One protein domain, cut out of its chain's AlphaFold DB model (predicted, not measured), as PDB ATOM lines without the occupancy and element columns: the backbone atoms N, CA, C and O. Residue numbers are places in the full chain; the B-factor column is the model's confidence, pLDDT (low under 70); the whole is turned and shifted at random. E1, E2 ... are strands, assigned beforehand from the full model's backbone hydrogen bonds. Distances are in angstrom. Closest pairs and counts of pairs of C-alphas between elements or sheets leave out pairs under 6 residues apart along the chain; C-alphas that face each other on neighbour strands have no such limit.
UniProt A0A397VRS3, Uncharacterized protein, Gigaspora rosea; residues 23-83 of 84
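Overview. This is residues 23 to 83 of the 84 residues of an uncharacterized protein of Gigaspora rosea (UniProt A0A397VRS3). There is little regular structure here: the backbone coils as loops into two lobes set end to end, residues 23 to 48 in one, and in the other residues 54 to 83 with the small hairpin of E1 and E2. The printed part has 61 residues, no named helix and two antiparallel strands, E1 then E2; the class is all strand, though these strands hold only 6 residues. It is compact, with a radius of gyration of the C-alphas of 10.8 A and spans of 32 by 24 by 14 A.

Along the chain. Start at C-alpha 23, (21.429, -32.960, -23.946), and go through residues 23 to 70, which hold no named element; there residues 42 to 43 pair briefly with 46 to 47, antiparallel. Strand E1, residues 71 to 73, begins at (28.504, -24.406, -10.592) and is 6.6 A long. Strand E2, residues 80 to 82, is 7.0 A long and ends at (27.730, -28.471, -8.401).

Arrangement. Look across the hairpin: E1 and E2 are antiparallel at 145 degrees, and C-alphas 71 and 82 face each other at 4.7 A. N 72 and O 81 are within hydrogen-bond range at 2.9 A.

Size, cuts and confidence. The C-alphas of Gly 44 and Leu 75 are farthest apart, at 34.2 A. The printed part has no cut, and the link from E1 to E2 is short. Mean pLDDT of the printed part is 70.6; find low values, for instance, at residues 63 to 70.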
ATOM      1  N   GLY A  23      20.759 -34.026 -24.666       47.78
ATOM      2  CA  GLY A  23      21.429 -32.960 -23.946       47.78
ATOM      3  C   GLY A  23      20.597 -32.808 -22.687       47.78
ATOM      4  O   GLY A  23      19.409 -32.497 -22.778       47.78
ATOM      5  N   SER A  24      21.165 -33.211 -21.562       55.53
ATOM      6  CA  SER A  24      20.459 -33.310 -20.299       55.53
ATOM      7  C   SER A  24      19.643 -32.035 -20.032       55.53
ATOM      8  O   SER A  24      20.037 -30.927 -20.408       55.53
ATOM      9  N   VAL A  25      18.445 -32.191 -19.464       62.19
ATOM     10  CA  VAL A  25      17.440 -31.124 -19.434       62.19
ATOM     11  C   VAL A  25      17.551 -30.287 -18.147       62.19
ATOM     12  O   VAL A  25      17.799 -30.817 -17.063       62.19
ATOM     13  N   GLN A  26      17.406 -28.962 -18.277       65.69
ATOM     14  CA  GLN A  26      17.510 -27.984 -17.181       65.69
ATOM     15  C   GLN A  26      16.432 -28.162 -16.100       65.69
ATOM     16  O   GLN A  26      15.397 -28.795 -16.320       65.69
ATOM     17  N   ILE A  27      16.652 -27.542 -14.941       72.69
ATOM     18  CA  ILE A  27      15.711 -27.535 -13.814       72.69
ATOM     19  C   ILE A  27      14.304 -27.089 -14.213       72.69
ATOM     20  O   ILE A  27      14.102 -26.227 -15.072       72.69
ATOM     21  N   GLY A  28      13.305 -27.685 -13.557       70.31
ATOM     22  CA  GLY A  28      11.892 -27.351 -13.729       70.31
ATOM     23  C   GLY A  28      11.299 -27.877 -15.035       70.31
ATOM     24  O   GLY A  28      10.129 -27.636 -15.327       70.31
ATOM     25  N   LYS A  29      12.091 -28.598 -15.834       78.38
ATOM     26  CA  LYS A  29      11.617 -29.278 -17.034       78.38
ATOM     27  C   LYS A  29      11.099 -30.670 -16.697       78.38
ATOM     28  O   LYS A  29      11.578 -31.281 -15.745       78.38
ATOM     29  N   PRO A  30      10.122 -31.174 -17.465       78.19
ATOM     30  CA  PRO A  30       9.582 -32.501 -17.238       78.19
ATOM     31  C   PRO A  30      10.654 -33.567 -17.470       78.19
ATOM     32  O   PRO A  30      11.413 -33.495 -18.434       78.19
ATOM     33  N   CYS A  31      10.662 -34.573 -16.605       82.38
ATOM     34  CA  CYS A  31      11.538 -35.736 -16.687       82.38
ATOM     35  C   CYS A  31      10.743 -37.001 -16.374       82.38
ATOM     36  O   CYS A  31       9.729 -36.960 -15.675       82.38
ATOM     37  N   SER A  32      11.182 -38.128 -16.925       81.75
ATOM     38  CA  SER A  32      10.662 -39.456 -16.585       81.75
ATOM     39  C   SER A  32      11.647 -40.214 -15.698       81.75
ATOM     40  O   SER A  32      11.228 -40.909 -14.776       81.75
ATOM     41  N   ASN A  33      12.942 -40.021 -15.947       77.12
ATOM     42  CA  ASN A  33      14.051 -40.660 -15.264       77.12
ATOM     43  C   ASN A  33      15.058 -39.611 -14.776       77.12
ATOM     44  O   ASN A  33      15.128 -38.499 -15.294       77.12
ATOM     45  N   ASN A  34      15.886 -39.991 -13.804       74.19
ATOM     46  CA  ASN A  34      16.966 -39.145 -13.293       74.19
ATOM     47  C   ASN A  34      17.946 -38.719 -14.392       74.19
ATOM     48  O   ASN A  34      18.299 -37.546 -14.466       74.19
ATOM     49  N   ASP A  35      18.298 -39.638 -15.290       73.75
ATOM     50  CA  ASP A  35      19.239 -39.392 -16.391       73.75
ATOM     51  C   ASP A  35      18.707 -38.406 -17.447       73.75
ATOM     52  O   ASP A  35      19.465 -37.927 -18.288       73.75
ATOM     53  N   ASP A  36      17.413 -38.070 -17.398       74.31
ATOM     54  CA  ASP A  36      16.835 -37.045 -18.269       74.31
ATOM     55  C   ASP A  36      17.276 -35.631 -17.840       74.31
ATOM     56  O   ASP A  36      17.239 -34.694 -18.639       74.31
ATOM     57  N   CYS A  37      17.702 -35.455 -16.588       75.50
ATOM     58  CA  CYS A  37      18.027 -34.162 -15.993       75.50
ATOM     59  C   CYS A  37      19.534 -33.904 -15.952       75.50
ATOM     60  O   CYS A  37      20.316 -34.804 -15.662       75.50
ATOM     61  N   ILE A  38      19.953 -32.645 -16.140       74.00
ATOM     62  CA  ILE A  38      21.364 -32.227 -15.950       74.00
ATOM     63  C   ILE A  38      21.813 -32.526 -14.528       74.00
ATOM     64  O   ILE A  38      22.883 -33.080 -14.320       74.00
ATOM     65  N   SER A  39      20.940 -32.240 -13.569       70.81
ATOM     66  CA  SER A  39      21.128 -32.503 -12.149       70.81
ATOM     67  C   SER A  39      21.127 -33.987 -11.770       70.81
ATOM     68  O   SER A  39      21.336 -34.300 -10.599       70.81
ATOM     69  N   LEU A  40      20.836 -34.892 -12.716       76.38
ATOM     70  CA  LEU A  40      20.568 -36.314 -12.477       76.38
ATOM     71  C   LEU A  40      19.472 -36.559 -11.427       76.38
ATOM     72  O   LEU A  40      19.449 -37.587 -10.750       76.38
ATOM     73  N   ASN A  41      18.569 -35.592 -11.256       75.75
ATOM     74  CA  ASN A  41      17.585 -35.598 -10.188       75.75
ATOM     75  C   ASN A  41      16.195 -35.304 -10.750       75.75
ATOM     76  O   ASN A  41      15.854 -34.153 -11.018       75.75
ATOM     77  N   CYS A  42      15.385 -36.346 -10.918       82.25
ATOM     78  CA  CYS A  42      14.001 -36.237 -11.352       82.25
ATOM     79  C   CYS A  42      13.064 -36.425 -10.155       82.25
ATOM     80  O   CYS A  42      12.891 -37.534  -9.648       82.25
ATOM     81  N   VAL A  43      12.430 -35.343  -9.700       80.31
ATOM     82  CA  VAL A  43      11.564 -35.350  -8.514       80.31
ATOM     83  C   VAL A  43      10.162 -34.912  -8.910       80.31
ATOM     84  O   VAL A  43       9.962 -33.839  -9.472       80.31
ATOM     85  N   GLY A  44       9.164 -35.753  -8.634       80.50
ATOM     86  CA  GLY A  44       7.766 -35.434  -8.949       80.50
ATOM     87  C   GLY A  44       7.491 -35.247 -10.447       80.50
ATOM     88  O   GLY A  44       6.561 -34.533 -10.810       80.50
ATOM     89  N   GLY A  45       8.305 -35.862 -11.316       80.69
ATOM     90  CA  GLY A  45       8.192 -35.735 -12.773       80.69
ATOM     91  C   GLY A  45       8.800 -34.451 -13.343       80.69
ATOM     92  O   GLY A  45       8.521 -34.100 -14.488       80.69
ATOM     93  N   SER A  46       9.599 -33.718 -12.562       80.00
ATOM     94  CA  SER A  46      10.352 -32.549 -13.027       80.00
ATOM     95  C   SER A  46      11.790 -32.562 -12.514       80.00
ATOM     96  O   SER A  46      12.071 -33.071 -11.428       80.00
ATOM     97  N   CYS A  47      12.710 -32.012 -13.303       83.25
ATOM     98  CA  CYS A  47      14.114 -31.928 -12.940       83.25
ATOM     99  C   CYS A  47      14.278 -31.026 -11.722       83.25
ATOM    100  O   CYS A  47      14.000 -29.825 -11.776       83.25
ATOM    101  N   GLY A  48      14.694 -31.637 -10.619       76.56
ATOM    102  CA  GLY A  48      15.044 -30.964  -9.383       76.56
ATOM    103  C   GLY A  48      16.459 -30.404  -9.438       76.56
ATOM    104  O   GLY A  48      17.206 -30.621 -10.392       76.56
ATOM    105  N   LEU A  49      16.826 -29.690  -8.382       75.88
ATOM    106  CA  LEU A  49      18.169 -29.146  -8.210       75.88
ATOM    107  C   LEU A  49      19.220 -30.262  -8.074       75.88
ATOM    108  O   LEU A  49      18.937 -31.332  -7.522       75.88
ATOM    109  N   GLY A  50      20.419 -30.002  -8.598       72.00
ATOM    110  CA  GLY A  50      21.567 -30.906  -8.563       72.00
ATOM    111  C   GLY A  50      22.229 -30.958  -7.195       72.00
ATOM    112  O   GLY A  50      22.456 -29.933  -6.559       72.00
ATOM    113  N   LEU A  51      22.534 -32.172  -6.743       72.31
ATOM    114  CA  LEU A  51      23.352 -32.408  -5.556       72.31
ATOM    115  C   LEU A  51      24.836 -32.122  -5.856       72.31
ATOM    116  O   LEU A  51      25.219 -32.058  -7.025       72.31
ATOM    117  N   PRO A  52      25.697 -31.999  -4.832       71.31
ATOM    118  CA  PRO A  52      27.138 -31.907  -5.038       71.31
ATOM    119  C   PRO A  52      27.662 -33.051  -5.923       71.31
ATOM    120  O   PRO A  52      27.321 -34.215  -5.718       71.31
ATOM    121  N   GLY A  53      28.474 -32.716  -6.924       69.75
ATOM    122  CA  GLY A  53      28.967 -33.622  -7.963       69.75
ATOM    123  C   GLY A  53      28.029 -33.803  -9.162       69.75
ATOM    124  O   GLY A  53      28.446 -34.394 -10.157       69.75
ATOM    125  N   ALA A  54      26.795 -33.290  -9.114       72.44
ATOM    126  CA  ALA A  54      25.900 -33.310 -10.266       72.44
ATOM    127  C   ALA A  54      26.375 -32.324 -11.344       72.44
ATOM    128  O   ALA A  54      26.882 -31.256 -10.997       72.44
ATOM    129  N   PRO A  55      26.188 -32.635 -12.637       74.12
ATOM    130  CA  PRO A  55      26.418 -31.676 -13.708       74.12
ATOM    131  C   PRO A  55      25.579 -30.404 -13.515       74.12
ATOM    132  O   PRO A  55      24.474 -30.449 -12.973       74.12
ATOM    133  N   CYS A  56      26.083 -29.270 -13.990       74.62
ATOM    134  CA  CYS A  56      25.382 -27.986 -13.938       74.62
ATOM    135  C   CYS A  56      25.751 -27.112 -15.143       74.62
ATOM    136  O   CYS A  56      26.844 -27.221 -15.689       74.62
ATOM    137  N   ASN A  57      24.860 -26.223 -15.575       73.75
ATOM    138  CA  ASN A  57      25.174 -25.199 -16.577       73.75
ATOM    139  C   ASN A  57      25.337 -23.816 -15.937       73.75
ATOM    140  O   ASN A  57      26.218 -23.051 -16.355       73.75
ATOM    141  N   SER A  58      24.525 -23.523 -14.921       67.62
ATOM    142  CA  SER A  58      24.574 -22.317 -14.094       67.62
ATOM    143  C   SER A  58      24.468 -22.649 -12.601       67.62
ATOM    144  O   SER A  58      24.149 -23.768 -12.212       67.62
ATOM    145  N   VAL A  59      24.761 -21.665 -11.746       70.31
ATOM    146  CA  VAL A  59      24.643 -21.788 -10.278       70.31
ATOM    147  C   VAL A  59      23.222 -22.129  -9.827       70.31
ATOM    148  O   VAL A  59      23.044 -22.851  -8.852       70.31
ATOM    149  N   ASP A  60      22.213 -21.679 -10.578       70.31
ATOM    150  CA  ASP A  60      20.805 -21.971 -10.305       70.31
ATOM    151  C   ASP A  60      20.464 -23.455 -10.480       70.31
ATOM    152  O   ASP A  60      19.428 -23.895  -9.988       70.31
ATOM    153  N   ASP A  61      21.329 -24.228 -11.152       70.94
ATOM    154  CA  ASP A  61      21.145 -25.665 -11.341       70.94
ATOM    155  C   ASP A  61      21.462 -26.491 -10.072       70.94
ATOM    156  O   ASP A  61      21.207 -27.698 -10.034       70.94
ATOM    157  N   CYS A  62      21.999 -25.872  -9.018       74.00
ATOM    158  CA  CYS A  62      22.511 -26.568  -7.839       74.00
ATOM    159  C   CYS A  62      21.631 -26.359  -6.597       74.00
ATOM    160  O   CYS A  62      21.117 -25.270  -6.346       74.00
ATOM    161  N   LEU A  63      21.437 -27.423  -5.806       69.00
ATOM    162  CA  LEU A  63      20.586 -27.427  -4.614       69.00
ATOM    163  C   LEU A  63      21.243 -26.545  -3.548       69.00
ATOM    164  O   LEU A  63      22.142 -26.981  -2.837       69.00
ATOM    165  N   ASN A  64      20.785 -25.293  -3.489       60.38
ATOM    166  CA  ASN A  64      21.135 -24.261  -2.514       60.38
ATOM    167  C   ASN A  64      20.913 -24.740  -1.072       60.38
ATOM    168  O   ASN A  64      19.875 -24.451  -0.472       60.38
ATOM    169  N   VAL A  65      21.877 -25.461  -0.507       50.53
ATOM    170  CA  VAL A  65      21.937 -25.671   0.945       50.53
ATOM    171  C   VAL A  65      23.009 -24.779   1.583       50.53
ATOM    172  O   VAL A  65      22.858 -24.429   2.748       50.53
ATOM    173  N   ASP A  66      23.966 -24.257   0.804       53.28
ATOM    174  CA  ASP A  66      25.002 -23.338   1.285       53.28
ATOM    175  C   ASP A  66      25.284 -22.193   0.283       53.28
ATOM    176  O   ASP A  66      25.177 -22.386  -0.930       53.28
ATOM    177  N   PRO A  67      25.653 -20.983   0.752       54.34
ATOM    178  CA  PRO A  67      25.956 -19.824  -0.100       54.34
ATOM    179  C   PRO A  67      27.252 -19.962  -0.922       54.34
ATOM    180  O   PRO A  67      27.580 -19.062  -1.693       54.34
ATOM    181  N   GLU A  68      27.990 -21.061  -0.755       57.06
ATOM    182  CA  GLU A  68      29.232 -21.367  -1.477       57.06
ATOM    183  C   GLU A  68      29.008 -22.303  -2.677       57.06
ATOM    184  O   GLU A  68      29.941 -22.543  -3.446       57.06
ATOM    185  N   VAL A  69      27.767 -22.770  -2.891       63.12
ATOM    186  CA  VAL A  69      27.413 -23.667  -3.995       63.12
ATOM    187  C   VAL A  69      27.589 -22.947  -5.330       63.12
ATOM    188  O   VAL A  69      26.724 -22.219  -5.825       63.12
ATOM    189  N   ALA A  70      28.752 -23.164  -5.930       68.44
ATOM    190  CA  ALA A  70      29.086 -22.704  -7.259       68.44
ATOM    191  C   ALA A  70      28.926 -23.859  -8.255       68.44
ATOM    192  O   ALA A  70      29.324 -25.000  -8.005       68.44
ATOM    193  N   CYS A  71      28.372 -23.549  -9.426       72.75
ATOM    194  CA  CYS A  71      28.504 -24.406 -10.592       72.75
ATOM    195  C   CYS A  71      29.939 -24.263 -11.115       72.75
ATOM    196  O   CYS A  71      30.246 -23.353 -11.893       72.75
ATOM    197  N   VAL A  72      30.837 -25.111 -10.611       73.75
ATOM    198  CA  VAL A  72      32.275 -25.026 -10.873       73.75
ATOM    199  C   VAL A  72      32.618 -25.902 -12.067       73.75
ATOM    200  O   VAL A  72      32.373 -27.106 -12.074       73.75
ATOM    201  N   GLY A  73      33.200 -25.284 -13.090       69.62
ATOM    202  CA  GLY A  73      33.858 -26.000 -14.178       69.62
ATOM    203  C   GLY A  73      35.204 -26.557 -13.744       69.62
ATOM    204  O   GLY A  73      35.968 -25.860 -13.080       69.62
ATOM    205  N   ASP A  74      35.542 -27.759 -14.204       65.19
ATOM    206  CA  ASP A  74      36.941 -28.176 -14.308       65.19
ATOM    207  C   ASP A  74      37.762 -27.094 -15.047       65.19
ATOM    208  O   ASP A  74      37.218 -26.356 -15.871       65.19
ATOM    209  N   LEU A  75      39.085 -27.023 -14.829       56.78
ATOM    210  CA  LEU A  75      39.993 -26.027 -15.451       56.78
ATOM    211  C   LEU A  75      39.924 -25.970 -16.994       56.78
ATOM    212  O   LEU A  75      40.419 -25.029 -17.606       56.78
ATOM    213  N   ASN A  76      39.305 -26.976 -17.616       58.47
ATOM    214  CA  ASN A  76      39.091 -27.086 -19.055       58.47
ATOM    215  C   ASN A  76      37.697 -26.617 -19.521       58.47
ATOM    216  O   ASN A  76      37.419 -26.674 -20.712       58.47
ATOM    217  N   GLY A  77      36.799 -26.205 -18.619       60.78
ATOM    218  CA  GLY A  77      35.460 -25.681 -18.930       60.78
ATOM    219  C   GLY A  77      34.442 -26.699 -19.464       60.78
ATOM    220  O   GLY A  77      33.291 -26.340 -19.694       60.78
ATOM    221  N   ASN A  78      34.852 -27.958 -19.646       61.59
ATOM    222  CA  ASN A  78      34.079 -28.987 -20.353       61.59
ATOM    223  C   ASN A  78      33.148 -29.806 -19.451       61.59
ATOM    224  O   ASN A  78      32.278 -30.511 -19.951       61.59
ATOM    225  N   ASN A  79      33.343 -29.744 -18.138       70.56
ATOM    226  CA  ASN A  79      32.544 -30.472 -17.167       70.56
ATOM    227  C   ASN A  79      32.347 -29.559 -15.962       70.56
ATOM    228  O   ASN A  79      33.276 -29.290 -15.201       70.56
ATOM    229  N   LYS A  80      31.153 -28.982 -15.878       78.75
ATOM    230  CA  LYS A  80      30.747 -28.141 -14.762       78.75
ATOM    231  C   LYS A  80      29.901 -28.976 -13.827       78.75
ATOM    232  O   LYS A  80      28.952 -29.613 -14.280       78.75
ATOM    233  N   THR A  81      30.248 -28.967 -12.549       76.62
ATOM    234  CA  THR A  81      29.521 -29.703 -11.520       76.62
ATOM    235  C   THR A  81      29.201 -28.812 -10.327       76.62
ATOM    236  O   THR A  81      29.913 -27.848 -10.040       76.62
ATOM    237  N   CYS A  82      28.101 -29.114  -9.649       74.56
ATOM    238  CA  CYS A  82      27.730 -28.471  -8.401       74.56
ATOM    239  C   CYS A  82      28.767 -28.831  -7.338       74.56
ATOM    240  O   CYS A  82      28.933 -30.008  -7.022       74.56
ATOM    241  N   HIS A  83      29.479 -27.850  -6.795       68.38
ATOM    242  CA  HIS A  83      30.348 -28.065  -5.639       68.38
ATOM    243  C   HIS A  83      29.605 -27.682  -4.355       68.38
ATOM    244  O   HIS A  83      28.723 -26.825  -4.407       68.38
TER     245      HIS A  83